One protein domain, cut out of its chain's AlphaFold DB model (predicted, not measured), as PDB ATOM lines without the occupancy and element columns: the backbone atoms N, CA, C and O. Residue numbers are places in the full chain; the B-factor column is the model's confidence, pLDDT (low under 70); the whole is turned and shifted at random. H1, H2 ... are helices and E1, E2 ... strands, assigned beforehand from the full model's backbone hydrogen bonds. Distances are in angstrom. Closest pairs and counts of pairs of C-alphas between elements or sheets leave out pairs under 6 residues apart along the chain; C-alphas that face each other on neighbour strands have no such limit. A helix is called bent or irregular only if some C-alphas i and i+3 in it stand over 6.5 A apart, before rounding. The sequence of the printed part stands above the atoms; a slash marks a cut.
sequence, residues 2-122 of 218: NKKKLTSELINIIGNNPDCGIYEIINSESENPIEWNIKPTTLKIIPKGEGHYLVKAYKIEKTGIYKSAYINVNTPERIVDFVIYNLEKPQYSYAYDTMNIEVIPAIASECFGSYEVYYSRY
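This is residues 2 to 122 of the 218 residues of an uncharacterized protein of Polaribacter sp. Hel1_85 (UniProt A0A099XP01). The long, bent hairpin of E3 and E4 makes the middle of one strongly twisted sheet, with hairpin E1 and E2 beside one part of E3, E7 beside another, and E5 and E6 beyond E4. The short helix H1 covers E1 and E2. The 121 printed residues include one named helix, then seven named strands; the branched sheet is antiparallel, the class mostly strand, with under half of the residues in named elements. The whole is compact, radius of gyration of the C-alphas 13.9 A, and spans 46 by 35 by 27 A.

Start at H1, residues 9 to 16, where every O i to N i+4 pair is within hydrogen-bond range. It is on the sheet, 9.1 A high, along E1, residues 22 to 27, at 20 degrees on the local plane, and only just over E2, residues 37 to 40, where 3 C-alphas fall; its closest C-alphas to E2 are Leu 10 and Asn 37, 6.0 A. In hairpin E1 and E2, look at N 24 and O 39, 2.9 A. E3, residues 51 to 60, has E1 (N 23 and O 54, 2.8 A) and E7, residues 102 to 105 (N 58 and O 104, 2.8 A), on one side, and E4, residues 66 to 75 (N 55 and O 71, 2.8 A), on the other. With E5, residues 82 to 85, and E6, residues 91 to 94, E3 and E4 form a meander, each strand the antiparallel neighbour of the one before; see N 70 and O 84, 2.9 A, then N 83 and O 93, 2.9 A.

Find C-alpha 9 at (7.854, 123.097, -50.378), where H1 begins. E3 runs 26.0 A and bends by 50 degrees at residue 56; E4 runs 25.6 A and bends by 55 degrees at residue 69. E7 ends at C-alpha 105, (23.650, 128.272, -64.669).

The C-alphas of Asn 2 and Phe 112, the two farthest apart, are 48.0 A apart. The printed part has no cut and no long link; residues 106 to 122 hold no named element. The model's pLDDT is under 70 at residues 2 to 7, 64 and 97 to 101.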
ATOM      1  N   ASN A   2      -6.545 109.160 -50.164       34.59
ATOM      2  CA  ASN A   2      -5.911 109.878 -51.268       34.59
ATOM      3  C   ASN A   2      -4.423 110.082 -50.955       34.59
ATOM      4  O   ASN A   2      -4.096 110.806 -50.016       34.59
ATOM      5  N   LYS A   3      -3.531 109.480 -51.750       39.19
ATOM      6  CA  LYS A   3      -2.125 109.898 -51.830       39.19
ATOM      7  C   LYS A   3      -2.105 111.299 -52.441       39.19
ATOM      8  O   LYS A   3      -1.912 111.453 -53.644       39.19
ATOM      9  N   LYS A   4      -2.354 112.326 -51.627       43.22
ATOM     10  CA  LYS A   4      -1.945 113.691 -51.957       43.22
ATOM     11  C   LYS A   4      -0.429 113.596 -52.104       43.22
ATOM     12  O   LYS A   4       0.263 113.356 -51.121       43.22
ATOM     13  N   LYS A   5       0.064 113.629 -53.342       47.66
ATOM     14  CA  LYS A   5       1.491 113.738 -53.642       47.66
ATOM     15  C   LYS A   5       1.927 115.010 -52.904       47.66
ATOM     16  O   LYS A   5       1.481 116.086 -53.291       47.66
ATOM     17  N   LEU A   6       2.618 114.891 -51.766       52.12
ATOM     18  CA  LEU A   6       3.185 116.062 -51.102       52.12
ATOM     19  C   LEU A   6       4.239 116.590 -52.074       52.12
ATOM     20  O   LEU A   6       5.326 116.033 -52.187       52.12
ATOM     21  N   THR A   7       3.858 117.580 -52.871       64.00
ATOM     22  CA  THR A   7       4.805 118.367 -53.647       64.00
ATOM     23  C   THR A   7       5.686 119.082 -52.632       64.00
ATOM     24  O   THR A   7       5.138 119.723 -51.730       64.00
ATOM     25  N   SER A   8       7.010 118.915 -52.722       81.19
ATOM     26  CA  SER A   8       7.924 119.528 -51.757       81.19
ATOM     27  C   SER A   8       7.731 121.044 -51.727       81.19
ATOM     28  O   SER A   8       7.323 121.656 -52.719       81.19
ATOM     29  N   GLU A   9       7.985 121.651 -50.568       89.44
ATOM     30  CA  GLU A   9       7.854 123.097 -50.378       89.44
ATOM     31  C   GLU A   9       8.683 123.870 -51.412       89.44
ATOM     32  O   GLU A   9       8.155 124.768 -52.066       89.44
ATOM     33  N   LEU A  10       9.910 123.409 -51.675       92.69
ATOM     34  CA  LEU A  10      10.781 123.888 -52.748       92.69
ATOM     35  C   LEU A  10      10.074 123.963 -54.106       92.69
ATOM     36  O   LEU A  10      10.082 125.008 -54.752       92.69
ATOM     37  N   ILE A  11       9.427 122.879 -54.542       91.44
ATOM     38  CA  ILE A  11       8.768 122.828 -55.857       91.44
ATOM     39  C   ILE A  11       7.585 123.792 -55.906       91.44
ATOM     40  O   ILE A  11       7.382 124.456 -56.922       91.44
ATOM     41  N   ASN A  12       6.822 123.909 -54.814       92.38
ATOM     42  CA  ASN A  12       5.724 124.872 -54.736       92.38
ATOM     43  C   ASN A  12       6.244 126.315 -54.804       92.38
ATOM     44  O   ASN A  12       5.659 127.141 -55.503       92.38
ATOM     45  N   ILE A  13       7.350 126.623 -54.121       95.56
ATOM     46  CA  ILE A  13       7.965 127.955 -54.152       95.56
ATOM     47  C   ILE A  13       8.460 128.284 -55.558       95.56
ATOM     48  O   ILE A  13       8.167 129.373 -56.052       95.56
ATOM     49  N   ILE A  14       9.138 127.353 -56.232       94.69
ATOM     50  CA  ILE A  14       9.577 127.564 -57.615       94.69
ATOM     51  C   ILE A  14       8.374 127.762 -58.544       94.69
ATOM     52  O   ILE A  14       8.331 128.733 -59.298       94.69
ATOM     53  N   GLY A  15       7.365 126.889 -58.457       92.12
ATOM     54  CA  GLY A  15       6.169 126.946 -59.303       92.12
ATOM     55  C   GLY A  15       5.363 128.240 -59.148       92.12
ATOM     56  O   GLY A  15       4.813 128.737 -60.127       92.12
ATOM     57  N   ASN A  16       5.342 128.821 -57.946       95.25
ATOM     58  CA  ASN A  16       4.671 130.096 -57.673       95.25
ATOM     59  C   ASN A  16       5.510 131.331 -58.048       95.25
ATOM     60  O   ASN A  16       4.994 132.445 -58.002       95.25
ATOM     61  N   ASN A  17       6.788 131.161 -58.405       95.94
ATOM     62  CA  ASN A  17       7.713 132.252 -58.727       95.94
ATOM     63  C   ASN A  17       8.483 131.962 -60.036       95.94
ATOM     64  O   ASN A  17       9.712 131.880 -60.002       95.94
ATOM     65  N   PRO A  18       7.803 131.806 -61.189       91.38
ATOM     66  CA  PRO A  18       8.423 131.324 -62.432       91.38
ATOM     67  C   PRO A  18       9.500 132.257 -63.017       91.38
ATOM     68  O   PRO A  18      10.403 131.792 -63.719       91.38
ATOM     69  N   ASP A  19       9.428 133.554 -62.706       93.19
ATOM     70  CA  ASP A  19      10.385 134.576 -63.154       93.19
ATOM     71  C   ASP A  19      11.589 134.727 -62.210       93.19
ATOM     72  O   ASP A  19      12.531 135.475 -62.495       93.19
ATOM     73  N   CYS A  20      11.565 134.046 -61.061       96.50
ATOM     74  CA  CYS A  20      12.667 134.068 -60.114       96.50
ATOM     75  C   CYS A  20      13.772 133.120 -60.591       96.50
ATOM     76  O   CYS A  20      13.566 131.929 -60.820       96.50
ATOM     77  N   GLY A  21      14.960 133.685 -60.778       96.44
ATOM     78  CA  GLY A  21      16.121 132.958 -61.265       96.44
ATOM     79  C   GLY A  21      17.068 132.474 -60.165       96.44
ATOM     80  O   GLY A  21      17.796 131.506 -60.369       96.44
ATOM     81  N   ILE A  22      17.046 133.144 -59.011       98.38
ATOM     82  CA  ILE A  22      17.913 132.881 -57.861       98.38
ATOM     83  C   ILE A  22      17.037 132.827 -56.616       98.38
ATOM     84  O   ILE A  22      16.350 133.799 -56.287       98.38
ATOM     85  N   TYR A  23      17.113 131.722 -55.894       98.44
ATOM     86  CA  TYR A  23      16.506 131.549 -54.585       98.44
ATOM     87  C   TYR A  23      17.621 131.436 -53.548       98.44
ATOM     88  O   TYR A  23      18.647 130.820 -53.811       98.44
ATOM     89  N   GLU A  24      17.437 132.018 -52.370       98.25
ATOM     90  CA  GLU A  24      18.341 131.796 -51.239       98.25
ATOM     91  C   GLU A  24      17.933 130.502 -50.539       98.25
ATOM     92  O   GLU A  24      16.748 130.306 -50.259       98.25
ATOM     93  N   ILE A  25      18.897 129.624 -50.272       97.75
ATOM     94  CA  ILE A  25      18.696 128.389 -49.516       97.75
ATOM     95  C   ILE A  25      18.793 128.731 -48.029       97.75
ATOM     96  O   ILE A  25      19.830 129.174 -47.544       97.75
ATOM     97  N   ILE A  26      17.689 128.545 -47.308       96.44
ATOM     98  CA  ILE A  26      17.545 128.912 -45.891       96.44
ATOM     99  C   ILE A  26      17.846 127.716 -44.978       96.44
ATOM    100  O   ILE A  26      18.325 127.895 -43.861       96.44
ATOM    101  N   ASN A  27      17.540 126.499 -45.430       93.12
ATOM    102  CA  ASN A  27      17.863 125.263 -44.720       93.12
ATOM    103  C   ASN A  27      18.218 124.171 -45.740       93.12
ATOM    104  O   ASN A  27      17.433 123.906 -46.654       93.12
ATOM    105  N   SER A  28      19.383 123.549 -45.543       93.56
ATOM    106  CA  SER A  28      19.914 122.437 -46.335       93.56
ATOM    107  C   SER A  28      20.384 121.255 -45.469       93.56
ATOM    108  O   SER A  28      21.367 120.600 -45.800       93.56
ATOM    109  N   GLU A  29      19.729 121.001 -44.333       91.88
ATOM    110  CA  GLU A  29      20.072 119.905 -43.406       91.88
ATOM    111  C   GLU A  29      19.736 118.515 -43.967       91.88
ATOM    112  O   GLU A  29      20.375 117.533 -43.597       91.88
ATOM    113  N   SER A  30      18.732 118.417 -44.849       91.56
ATOM    114  CA  SER A  30      18.412 117.158 -45.529       91.56
ATOM    115  C   SER A  30      19.477 116.831 -46.575       91.56
ATOM    116  O   SER A  30      19.871 117.691 -47.362       91.56
ATOM    117  N   GLU A  31      19.885 115.563 -46.654       89.69
ATOM    118  CA  GLU A  31      20.746 115.054 -47.732       89.69
ATOM    119  C   GLU A  31      20.040 115.069 -49.102       89.69
ATOM    120  O   GLU A  31      20.682 114.951 -50.147       89.69
ATOM    121  N   ASN A  32      18.711 115.211 -49.113       91.94
ATOM    122  CA  ASN A  32      17.915 115.333 -50.323       91.94
ATOM    123  C   ASN A  32      17.677 116.820 -50.657       91.94
ATOM    124  O   ASN A  32      16.849 117.463 -50.005       91.94
ATOM    125  N   PRO A  33      18.302 117.375 -51.715       92.69
ATOM    126  CA  PRO A  33      18.165 118.787 -52.061       92.69
ATOM    127  C   PRO A  33      16.749 119.190 -52.488       92.69
ATOM    128  O   PRO A  33      16.425 120.373 -52.509       92.69
ATOM    129  N   ILE A  34      15.863 118.234 -52.791       92.88
ATOM    130  CA  ILE A  34      14.442 118.501 -53.081       92.88
ATOM    131  C   ILE A  34      13.670 118.913 -51.812       92.88
ATOM    132  O   ILE A  34      12.603 119.530 -51.914       92.88
ATOM    133  N   GLU A  35      14.185 118.562 -50.632       93.00
ATOM    134  CA  GLU A  35      13.597 118.845 -49.315       93.00
ATOM    135  C   GLU A  35      14.143 120.126 -48.675       93.00
ATOM    136  O   GLU A  35      13.746 120.475 -47.566       93.00
ATOM    137  N   TRP A  36      15.045 120.834 -49.354       94.94
ATOM    138  CA  TRP A  36      15.588 122.091 -48.853       94.94
ATOM    139  C   TRP A  36      14.544 123.201 -48.837       94.94
ATOM    140  O   TRP A  36      13.646 123.265 -49.681       94.94
ATOM    141  N   ASN A  37      14.710 124.132 -47.901       95.88
ATOM    142  CA  ASN A  37      13.869 125.318 -47.813       95.88
ATOM    143  C   ASN A  37      14.550 126.481 -48.511       95.88
ATOM    144  O   ASN A  37      15.716 126.782 -48.251       95.88
ATOM    145  N   ILE A  38      13.799 127.162 -49.369       97.31
ATOM    146  CA  ILE A  38      14.296 128.270 -50.177       97.31
ATOM    147  C   ILE A  38      13.383 129.487 -50.042       97.31
ATOM    148  O   ILE A  38      12.203 129.349 -49.731       97.31
ATOM    149  N   LYS A  39      13.893 130.684 -50.330       97.56
ATOM    150  CA  LYS A  39      13.068 131.886 -50.541       97.56
ATOM    151  C   LYS A  39      13.428 132.553 -51.868       97.56
ATOM    152  O   LYS A  39      14.610 132.601 -52.216       97.56
ATOM    153  N   PRO A  40      12.445 133.075 -52.619       98.25
ATOM    154  CA  PRO A  40      12.727 133.811 -53.842       98.25
ATOM    155  C   PRO A  40      13.523 135.081 -53.532       98.25
ATOM    156  O   PRO A  40      13.319 135.723 -52.499       98.25
ATOM    157  N   THR A  41      14.408 135.459 -54.448       98.31
ATOM    158  CA  THR A  41      15.159 136.716 -54.370       98.31
ATOM    159  C   THR A  41      14.807 137.637 -55.537       98.31
ATOM    160  O   THR A  41      14.188 137.230 -56.524       98.31
ATOM    161  N   THR A  42      15.232 138.896 -55.438       97.38
ATOM    162  CA  THR A  42      15.195 139.870 -56.538       97.38
ATOM    163  C   THR A  42      16.525 139.955 -57.293       97.38
ATOM    164  O   THR A  42      16.660 140.777 -58.203       97.38
ATOM    165  N   LEU A  43      17.506 139.122 -56.923       97.62
ATOM    166  CA  LEU A  43      18.843 139.128 -57.503       97.62
ATOM    167  C   LEU A  43      18.779 138.773 -58.990       97.62
ATOM    168  O   LEU A  43      18.024 137.900 -59.421       97.62
ATOM    169  N   LYS A  44      19.586 139.482 -59.779       97.31
ATOM    170  CA  LYS A  44      19.739 139.263 -61.227       97.31
ATOM    171  C   LYS A  44      21.086 138.646 -61.593       97.31
ATOM    172  O   LYS A  44      21.288 138.271 -62.737       97.31
ATOM    173  N   ILE A  45      21.974 138.547 -60.614       97.75
ATOM    174  CA  ILE A  45      23.326 138.013 -60.701       97.75
ATOM    175  C   ILE A  45      23.648 137.377 -59.349       97.75
ATOM    176  O   ILE A  45      23.138 137.850 -58.328       97.75
ATOM    177  N   ILE A  46      24.443 136.308 -59.331       97.81
ATOM    178  CA  ILE A  46      24.907 135.708 -58.075       97.81
ATOM    179  C   ILE A  46      25.980 136.645 -57.498       97.81
ATOM    180  O   ILE A  46      27.022 136.812 -58.141       97.81
ATOM    181  N   PRO A  47      25.722 137.300 -56.354       95.69
ATOM    182  CA  PRO A  47      26.584 138.355 -55.848       95.69
ATOM    183  C   PRO A  47      27.853 137.778 -55.230       95.69
ATOM    184  O   PRO A  47      27.856 136.670 -54.698       95.69
ATOM    185  N   LYS A  48      28.919 138.577 -55.231       92.88
ATOM    186  CA  LYS A  48      30.133 138.275 -54.469       92.88
ATOM    187  C   LYS A  48      29.845 138.253 -52.960       92.88
ATOM    188  O   LYS A  48      29.143 139.123 -52.449       92.88
ATOM    189  N   GLY A  49      30.467 137.316 -52.244       93.06
ATOM    190  CA  GLY A  49      30.367 137.176 -50.786       93.06
ATOM    191  C   GLY A  49      29.823 135.816 -50.359       93.06
ATOM    192  O   GLY A  49      29.561 134.965 -51.199       93.06
ATOM    193  N   GLU A  50      29.684 135.607 -49.054       96.19
ATOM    194  CA  GLU A  50      29.127 134.373 -48.481       96.19
ATOM    195  C   GLU A  50      27.643 134.221 -48.829       96.19
ATOM    196  O   GLU A  50      26.868 135.176 -48.714       96.19
ATOM    197  N   GLY A  51      27.238 133.019 -49.225       96.44
ATOM    198  CA  GLY A  51      25.874 132.761 -49.663       96.44
ATOM    199  C   GLY A  51      25.643 131.314 -50.077       96.44
ATOM    200  O   GLY A  51      26.567 130.566 -50.384       96.44
ATOM    201  N   HIS A  52      24.373 130.918 -50.075       97.44
ATOM    202  CA  HIS A  52      23.945 129.600 -50.522       97.44
ATOM    203  C   HIS A  52      22.650 129.755 -51.315       97.44
ATOM    204  O   HIS A  52      21.631 130.215 -50.794       97.44
ATOM    205  N   TYR A  53      22.704 129.424 -52.602       98.31
ATOM    206  CA  TYR A  53      21.637 129.730 -53.548       98.31
ATOM    207  C   TYR A  53      21.190 128.503 -54.321       98.31
ATOM    208  O   TYR A  53      22.005 127.663 -54.681       98.31
ATOM    209  N   LEU A  54      19.904 128.443 -54.649       97.75
ATOM    210  CA  LEU A  54      19.377 127.577 -55.693       97.75
ATOM    211  C   LEU A  54      19.157 128.436 -56.941       97.75
ATOM    212  O   LEU A  54      18.398 129.407 -56.911       97.75
ATOM    213  N   VAL A  55      19.823 128.095 -58.035       97.75
ATOM    214  CA  VAL A  55      19.888 128.919 -59.244       97.75
ATOM    215  C   VAL A  55      19.296 128.158 -60.416       97.75
ATOM    216  O   VAL A  55      19.577 126.976 -60.615       97.75
ATOM    217  N   LYS A  56      18.469 128.840 -61.209       96.75
ATOM    218  CA  LYS A  56      17.938 128.302 -62.460       96.75
ATOM    219  C   LYS A  56      19.087 127.973 -63.412       96.75
ATOM    220  O   LYS A  56      20.005 128.769 -63.588       96.75
ATOM    221  N   ALA A  57      19.009 126.819 -64.053       95.56
ATOM    222  CA  ALA A  57      20.039 126.290 -64.932       95.56
ATOM    223  C   ALA A  57      19.435 125.670 -66.196       95.56
ATOM    224  O   ALA A  57      18.239 125.360 -66.264       95.56
ATOM    225  N   TYR A  58      20.285 125.460 -67.193       93.38
ATOM    226  CA  TYR A  58      19.963 124.743 -68.416       93.38
ATOM    227  C   TYR A  58      20.734 123.436 -68.453       93.38
ATOM    228  O   TYR A  58      21.959 123.437 -68.420       93.38
ATOM    229  N   LYS A  59      20.013 122.322 -68.573       92.00
ATOM    230  CA  LYS A  59      20.592 121.048 -68.991       92.00
ATOM    231  C   LYS A  59      20.625 121.017 -70.512       92.00
ATOM    232  O   LYS A  59      19.559 120.959 -71.123       92.00
ATOM    233  N   ILE A  60      21.813 121.024 -71.092       90.44
ATOM    234  CA  ILE A  60      22.053 121.065 -72.529       90.44
ATOM    235  C   ILE A  60      22.335 119.645 -73.021       90.44
ATOM    236  O   ILE A  60      23.227 118.943 -72.542       90.44
ATOM    237  N   GLU A  61      21.517 119.182 -73.961       86.75
ATOM    238  CA  GLU A  61      21.692 117.891 -74.619       86.75
ATOM    239  C   GLU A  61      22.601 118.031 -75.849       86.75
ATOM    240  O   GLU A  61      22.714 119.106 -76.429       86.75
ATOM    241  N   LYS A  62      23.199 116.923 -76.310       84.62
ATOM    242  CA  LYS A  62      24.055 116.879 -77.519       84.62
ATOM    243  C   LYS A  62      23.417 117.480 -78.773       84.62
ATOM    244  O   LYS A  62      24.114 117.881 -79.693       84.62
ATOM    245  N   THR A  63      22.090 117.479 -78.832       80.75
ATOM    246  CA  THR A  63      21.299 118.046 -79.928       80.75
ATOM    247  C   THR A  63      21.160 119.570 -79.842       80.75
ATOM    248  O   THR A  63      20.520 120.157 -80.710       80.75
ATOM    249  N   GLY A  64      21.689 120.208 -78.793       69.62
ATOM    250  CA  GLY A  64      21.500 121.624 -78.475       69.62
ATOM    251  C   GLY A  64      20.174 121.936 -77.769       69.62
ATOM    252  O   GLY A  64      19.937 123.079 -77.385       69.62
ATOM    253  N   ILE A  65      19.298 120.940 -77.571       73.19
ATOM    254  CA  ILE A  65      18.039 121.105 -76.832       73.19
ATOM    255  C   ILE A  65      18.353 121.328 -75.354       73.19
ATOM    256  O   ILE A  65      19.068 120.534 -74.742       73.19
ATOM    257  N   TYR A  66      17.763 122.369 -74.764       77.88
ATOM    258  CA  TYR A  66      17.872 122.636 -73.337       77.88
ATOM    259  C   TYR A  66      16.595 122.258 -72.582       77.88
ATOM    260  O   TYR A  66      15.472 122.435 -73.058       77.88
ATOM    261  N   LYS A  67      16.768 121.747 -71.363       85.38
ATOM    262  CA  LYS A  67      15.696 121.523 -70.386       85.38
ATOM    263  C   LYS A  67      15.995 122.323 -69.128       85.38
ATOM    264  O   LYS A  67      17.150 122.416 -68.718       85.38
ATOM    265  N   SER A  68      14.958 122.873 -68.503       88.69
ATOM    266  CA  SER A  68      15.109 123.579 -67.231       88.69
ATOM    267  C   SER A  68      15.636 122.637 -66.148       88.69
ATOM    268  O   SER A  68      15.120 121.529 -65.961       88.69
ATOM    269  N   ALA A  69      16.641 123.109 -65.426       93.25
ATOM    270  CA  ALA A  69      17.217 122.486 -64.248       93.25
ATOM    271  C   ALA A  69      17.434 123.557 -63.170       93.25
ATOM    272  O   ALA A  69      17.220 124.749 -63.407       93.25
ATOM    273  N   TYR A  70      17.853 123.126 -61.989       95.31
ATOM    274  CA  TYR A  70      18.302 124.000 -60.914       95.31
ATOM    275  C   TYR A  70      19.586 123.436 -60.332       95.31
ATOM    276  O   TYR A  70      19.734 122.222 -60.249       95.31
ATOM    277  N   ILE A  71      20.498 124.304 -59.926       95.38
ATOM    278  CA  ILE A  71      21.753 123.921 -59.280       95.38
ATOM    279  C   ILE A  71      21.869 124.640 -57.948       95.38
ATOM    280  O   ILE A  71      21.354 125.754 -57.813       95.38
ATOM    281  N   ASN A  72      22.544 124.037 -56.976       95.81
ATOM    282  CA  ASN A  72      22.997 124.820 -55.836       95.81
ATOM    283  C   ASN A  72      24.275 125.577 -56.212       95.81
ATOM    284  O   ASN A  72      25.080 125.104 -57.009       95.81
ATOM    285  N   VAL A  73      24.445 126.760 -55.643       96.62
ATOM    286  CA  VAL A  73      25.677 127.534 -55.729       96.62
ATOM    287  C   VAL A  73      26.002 128.004 -54.322       96.62
ATOM    288  O   VAL A  73      25.292 128.848 -53.770       96.62
ATOM    289  N   ASN A  74      27.049 127.434 -53.739       96.06
ATOM    290  CA  ASN A  74      27.684 128.002 -52.557       96.06
ATOM    291  C   ASN A  74      28.602 129.135 -53.013       96.06
ATOM    292  O   ASN A  74      29.140 129.078 -54.119       96.06
ATOM    293  N   THR A  75      28.743 130.165 -52.190       96.38
ATOM    294  CA  THR A  75      29.652 131.300 -52.378       96.38
ATOM    295  C   THR A  75      30.354 131.565 -51.037       96.38
ATOM    296  O   THR A  75      29.772 131.251 -49.999       96.38
ATOM    297  N   PRO A  76      31.609 132.060 -51.013       94.12
ATOM    298  CA  PRO A  76      32.183 133.088 -51.885       94.12
ATOM    299  C   PRO A  76      32.902 132.549 -53.121       94.12
ATOM    300  O   PRO A  76      33.062 133.294 -54.089       94.12
ATOM    301  N   GLU A  77      33.292 131.279 -53.111       92.50
ATOM    302  CA  GLU A  77      33.727 130.544 -54.297       92.50
ATOM    303  C   GLU A  77      32.523 129.851 -54.914       92.50
ATOM    304  O   GLU A  77      31.775 129.203 -54.195       92.50
ATOM    305  N   ARG A  78      32.339 129.970 -56.231       93.69
ATOM    306  CA  ARG A  78      31.235 129.369 -56.982       93.69
ATOM    307  C   ARG A  78      31.393 127.846 -57.029       93.69
ATOM    308  O   ARG A  78      31.981 127.309 -57.969       93.69
ATOM    309  N   ILE A  79      30.842 127.169 -56.026       93.50
ATOM    310  CA  ILE A  79      30.865 125.706 -55.888       93.50
ATOM    311  C   ILE A  79      29.457 125.156 -56.110       93.50
ATOM    312  O   ILE A  79      28.493 125.638 -55.516       93.50
ATOM    313  N   VAL A  80      29.358 124.134 -56.960       93.44
ATOM    314  CA  VAL A  80      28.108 123.458 -57.323       93.44
ATOM    315  C   VAL A  80      28.210 121.994 -56.913       93.44
ATOM    316  O   VAL A  80      29.096 121.286 -57.388       93.44
ATOM    317  N   ASP A  81      27.287 121.530 -56.073       92.38
ATOM    318  CA  ASP A  81      27.293 120.163 -55.534       92.38
ATOM    319  C   ASP A  81      26.203 119.290 -56.147       92.38
ATOM    320  O   ASP A  81      26.382 118.084 -56.294       92.38
ATOM    321  N   PHE A  82      25.073 119.887 -56.514       92.56
ATOM    322  CA  PHE A  82      23.856 119.200 -56.908       92.56
ATOM    323  C   PHE A  82      23.199 119.852 -58.112       92.56
ATOM    324  O   PHE A  82      23.194 121.073 -58.282       92.56
ATOM    325  N   VAL A  83      22.530 119.007 -58.887       93.06
ATOM    326  CA  VAL A  83      21.596 119.416 -59.927       93.06
ATOM    327  C   VAL A  83      20.238 118.788 -59.653       93.06
ATOM    328  O   VAL A  83      20.144 117.577 -59.467       93.06
ATOM    329  N   ILE A  84      19.182 119.596 -59.678       92.25
ATOM    330  CA  ILE A  84      17.781 119.183 -59.620       92.25
ATOM    331  C   ILE A  84      17.174 119.288 -61.024       92.25
ATOM    332  O   ILE A  84      17.234 120.326 -61.688       92.25
ATOM    333  N   TYR A  85      16.530 118.214 -61.462       88.38
ATOM    334  CA  TYR A  85      15.841 118.093 -62.740       88.38
ATOM    335  C   TYR A  85      14.349 117.837 -62.535       88.38
ATOM    336  O   TYR A  85      13.935 117.281 -61.519       88.38
ATOM    337  N   ASN A  86      13.560 118.142 -63.570       82.00
ATOM    338  CA  ASN A  86      12.165 117.714 -63.707       82.00
ATOM    339  C   ASN A  86      11.297 118.031 -62.476       82.00
ATOM    340  O   ASN A  86      10.941 117.141 -61.716       82.00
ATOM    341  N   LEU A  87      10.882 119.283 -62.296       81.81
ATOM    342  CA  LEU A  87      10.091 119.674 -61.119       81.81
ATOM    343  C   LEU A  87       8.732 118.949 -60.979       81.81
ATOM    344  O   LEU A  87       8.190 118.884 -59.879       81.81
ATOM    345  N   GLU A  88       8.176 118.355 -62.044       80.50
ATOM    346  CA  GLU A  88       6.928 117.569 -61.972       80.50
ATOM    347  C   GLU A  88       7.126 116.191 -61.305       80.50
ATOM    348  O   GLU A  88       6.235 115.637 -60.635       80.50
ATOM    349  N   LYS A  89       8.310 115.611 -61.520       84.19
ATOM    350  CA  LYS A  89       8.804 114.366 -60.920       84.19
ATOM    351  C   LYS A  89      10.272 114.598 -60.542       84.19
ATOM    352  O   LYS A  89      11.147 114.166 -61.294       84.19
ATOM    353  N   PRO A  90      10.511 115.304 -59.423       84.56
ATOM    354  CA  PRO A  90      11.818 115.848 -59.085       84.56
ATOM    355  C   PRO A  90      12.841 114.725 -58.966       84.56
ATOM    356  O   PRO A  90      12.604 113.701 -58.322       84.56
ATOM    357  N   GLN A  91      13.966 114.922 -59.635       88.81
ATOM    358  CA  GLN A  91      15.146 114.069 -59.574       88.81
ATOM    359  C   GLN A  91      16.336 114.956 -59.259       88.81
ATOM    360  O   GLN A  91      16.356 116.111 -59.675       88.81
ATOM    361  N   TYR A  92      17.335 114.421 -58.572       91.00
ATOM    362  CA  TYR A  92      18.593 115.124 -58.376       91.00
ATOM    363  C   TYR A  92      19.778 114.185 -58.562       91.00
ATOM    364  O   TYR A  92      19.636 112.964 -58.504       91.00
ATOM    365  N   SER A  93      20.937 114.775 -58.806       90.06
ATOM    366  CA  SER A  93      22.226 114.094 -58.837       90.06
ATOM    367  C   SER A  93      23.299 115.023 -58.297       90.06
ATOM    368  O   SER A  93      23.129 116.243 -58.323       90.06
ATOM    369  N   TYR A  94      24.422 114.457 -57.877       88.69
ATOM    370  CA  TYR A  94      25.603 115.255 -57.598       88.69
ATOM    371  C   TYR A  94      26.201 115.819 -58.891       88.69
ATOM    372  O   TYR A  94      26.148 115.175 -59.938       88.69
ATOM    373  N   ALA A  95      26.775 117.016 -58.829       84.38
ATOM    374  CA  ALA A  95      27.350 117.704 -59.981       84.38
ATOM    375  C   ALA A  95      28.569 116.957 -60.555       84.38
ATOM    376  O   ALA A  95      28.729 116.858 -61.772       84.38
ATOM    377  N   TYR A  96      29.384 116.333 -59.705       74.94
ATOM    378  CA  TYR A  96      30.525 115.523 -60.147       74.94
ATOM    379  C   TYR A  96      30.097 114.226 -60.860       74.94
ATOM    380  O   TYR A  96      30.743 113.804 -61.816       74.94
ATOM    381  N   ASP A  97      28.958 113.631 -60.491       67.62
ATOM    382  CA  ASP A  97      28.401 112.475 -61.215       67.62
ATOM    383  C   ASP A  97      27.893 112.874 -62.610       67.62
ATOM    384  O   ASP A  97      27.696 112.038 -63.498       67.62
ATOM    385  N   THR A  98      27.692 114.176 -62.820       58.31
ATOM    386  CA  THR A  98      27.200 114.758 -64.064       58.31
ATOM    387  C   THR A  98      28.303 115.282 -64.970       58.31
ATOM    388  O   THR A  98      27.975 115.952 -65.933       58.31
ATOM    389  N   MET A  99      29.582 114.931 -64.776       53.91
ATOM    390  CA  MET A  99      30.692 115.389 -65.643       53.91
ATOM    391  C   MET A  99      30.529 115.068 -67.154       53.91
ATOM    392  O   MET A  99      31.295 115.562 -67.974       53.91
ATOM    393  N   ASN A 100      29.517 114.277 -67.545       56.25
ATOM    394  CA  ASN A 100      29.110 114.029 -68.939       56.25
ATOM    395  C   ASN A 100      27.823 114.763 -69.385       56.25
ATOM    396  O   ASN A 100      27.369 114.585 -70.520       56.25
ATOM    397  N   ILE A 101      27.189 115.525 -68.496       63.44
ATOM    398  CA  ILE A 101      25.946 116.266 -68.706       63.44
ATOM    399  C   ILE A 101      26.265 117.748 -68.553       63.44
ATOM    400  O   ILE A 101      26.692 118.202 -67.499       63.44
ATOM    401  N   GLU A 102      26.010 118.512 -69.606       85.69
ATOM    402  CA  GLU A 102      26.286 119.942 -69.604       85.69
ATOM    403  C   GLU A 102      25.133 120.673 -68.924       85.69
ATOM    404  O   GLU A 102      24.083 120.907 -69.523       85.69
ATOM    405  N   VAL A 103      25.297 120.966 -67.637       91.88
ATOM    406  CA  VAL A 103      24.363 121.793 -66.874       91.88
ATOM    407  C   VAL A 103      25.045 123.107 -66.563       91.88
ATOM    408  O   VAL A 103      25.989 123.132 -65.782       91.88
ATOM    409  N   ILE A 104      24.541 124.190 -67.147       93.62
ATOM    410  CA  ILE A 104      25.098 125.528 -66.943       93.62
ATOM    411  C   ILE A 104      24.090 126.416 -66.204       93.62
ATOM    412  O   ILE A 104      22.885 126.331 -66.484       93.62
ATOM    413  N   PRO A 105      24.525 127.277 -65.269       95.56
ATOM    414  CA  PRO A 105      23.650 128.272 -64.669       95.56
ATOM    415  C   PRO A 105      23.075 129.187 -65.756       95.56
ATOM    416  O   PRO A 105      23.784 129.606 -66.665       95.56
ATOM    417  N   ALA A 106      21.796 129.545 -65.649       96.25
ATOM    418  CA  ALA A 106      21.143 130.487 -66.560       96.25
ATOM    419  C   ALA A 106      21.461 131.957 -66.225       96.25
ATOM    420  O   ALA A 106      20.936 132.867 -66.863       96.25
ATOM    421  N   ILE A 107      22.241 132.191 -65.165       97.44
ATOM    422  CA  ILE A 107      22.508 133.497 -64.566       97.44
ATOM    423  C   ILE A 107      23.966 133.527 -64.145       97.44
ATOM    424  O   ILE A 107      24.414 132.597 -63.482       97.44
ATOM    425  N   ALA A 108      24.677 134.591 -64.513       97.94
ATOM    426  CA  ALA A 108      26.092 134.754 -64.208       97.94
ATOM    427  C   ALA A 108      26.376 134.954 -62.706       97.94
ATOM    428  O   ALA A 108      25.486 135.254 -61.901       97.94
ATOM    429  N   SER A 109      27.656 134.856 -62.344       97.44
ATOM    430  CA  SER A 109      28.143 134.992 -60.976       97.44
ATOM    431  C   SER A 109      29.338 135.926 -60.899       97.44
ATOM    432  O   SER A 109      30.261 135.818 -61.697       97.44
ATOM    433  N   GLU A 110      29.341 136.805 -59.901       96.75
ATOM    434  CA  GLU A 110      30.502 137.627 -59.540       96.75
ATOM    435  C   GLU A 110      31.520 136.854 -58.674       96.75
ATOM    436  O   GLU A 110      32.576 137.386 -58.329       96.75
ATOM    437  N   CYS A 111      31.212 135.606 -58.305       95.38
ATOM    438  CA  CYS A 111      32.078 134.743 -57.509       95.38
ATOM    439  C   CYS A 111      33.084 134.001 -58.377       95.38
ATOM    440  O   CYS A 111      32.714 133.364 -59.371       95.38
ATOM    441  N   PHE A 112      34.344 134.037 -57.938       92.56
ATOM    442  CA  PHE A 112      35.423 133.236 -58.503       92.56
ATOM    443  C   PHE A 112      35.079 131.743 -58.442       92.56
ATOM    444  O   PHE A 112      34.455 131.284 -57.487       92.56
ATOM    445  N   GLY A 113      35.485 130.986 -59.454       91.38
ATOM    446  CA  GLY A 113      35.303 129.542 -59.533       91.38
ATOM    447  C   GLY A 113      35.712 129.030 -60.908       91.38
ATOM    448  O   GLY A 113      36.215 129.789 -61.732       91.38
ATOM    449  N   SER A 114      35.480 127.746 -61.174       92.31
ATOM    450  CA  SER A 114      35.781 127.179 -62.493       92.31
ATOM    451  C   SER A 114      34.845 127.751 -63.561       92.31
ATOM    452  O   SER A 114      33.618 127.712 -63.395       92.31
ATOM    453  N   TYR A 115      35.401 128.257 -64.665       94.88
ATOM    454  CA  TYR A 115      34.625 128.698 -65.833       94.88
ATOM    455  C   TYR A 115      33.856 127.538 -66.478       94.88
ATOM    456  O   TYR A 115      32.822 127.761 -67.106       94.88
ATOM    457  N   GLU A 116      34.306 126.293 -66.269       92.56
ATOM    458  CA  GLU A 116      33.667 125.087 -66.807       92.56
ATOM    459  C   GLU A 116      32.224 124.924 -66.318       92.56
ATOM    460  O   GLU A 116      31.401 124.352 -67.024       92.56
ATOM    461  N   VAL A 117      31.877 125.497 -65.158       93.12
ATOM    462  CA  VAL A 117      30.488 125.546 -64.666       93.12
ATOM    463  C   VAL A 117      29.563 126.258 -65.661       93.12
ATOM    464  O   VAL A 117      28.390 125.915 -65.764       93.12
ATOM    465  N   TYR A 118      30.072 127.243 -66.403       94.88
ATOM    466  CA  TYR A 118      29.319 127.935 -67.448       94.88
ATOM    467  C   TYR A 118      29.543 127.359 -68.840       94.88
ATOM    468  O   TYR A 118      28.813 127.740 -69.751       94.88
ATOM    469  N   TYR A 119      30.517 126.473 -69.040       94.06
ATOM    470  CA  TYR A 119      30.925 126.049 -70.372       94.06
ATOM    471  C   TYR A 119      30.186 124.789 -70.831       94.06
ATOM    472  O   TYR A 119      30.346 123.700 -70.284       94.06
ATOM    473  N   SER A 120      29.397 124.945 -71.890       92.44
ATOM    474  CA  SER A 120      28.762 123.853 -72.617       92.44
ATOM    475  C   SER A 120      29.417 123.714 -73.984       92.44
ATOM    476  O   SER A 120      29.319 124.621 -74.803       92.44
ATOM    477  N   ARG A 121      30.040 122.567 -74.268       90.62
ATOM    478  CA  ARG A 121      30.618 122.256 -75.585       90.62
ATOM    479  C   ARG A 121      29.539 121.947 -76.620       90.62
ATOM    480  O   ARG A 121      29.784 122.044 -77.818       90.62
ATOM    481  N   TYR A 122      28.340 121.553 -76.188       91.38
ATOM    482  CA  TYR A 122      27.190 121.362 -77.073       91.38
ATOM    483  C   TYR A 122      26.520 122.681 -77.460       91.38
ATOM    484  O   TYR A 122      25.855 122.727 -78.496       91.38
TER     485      TYR A 122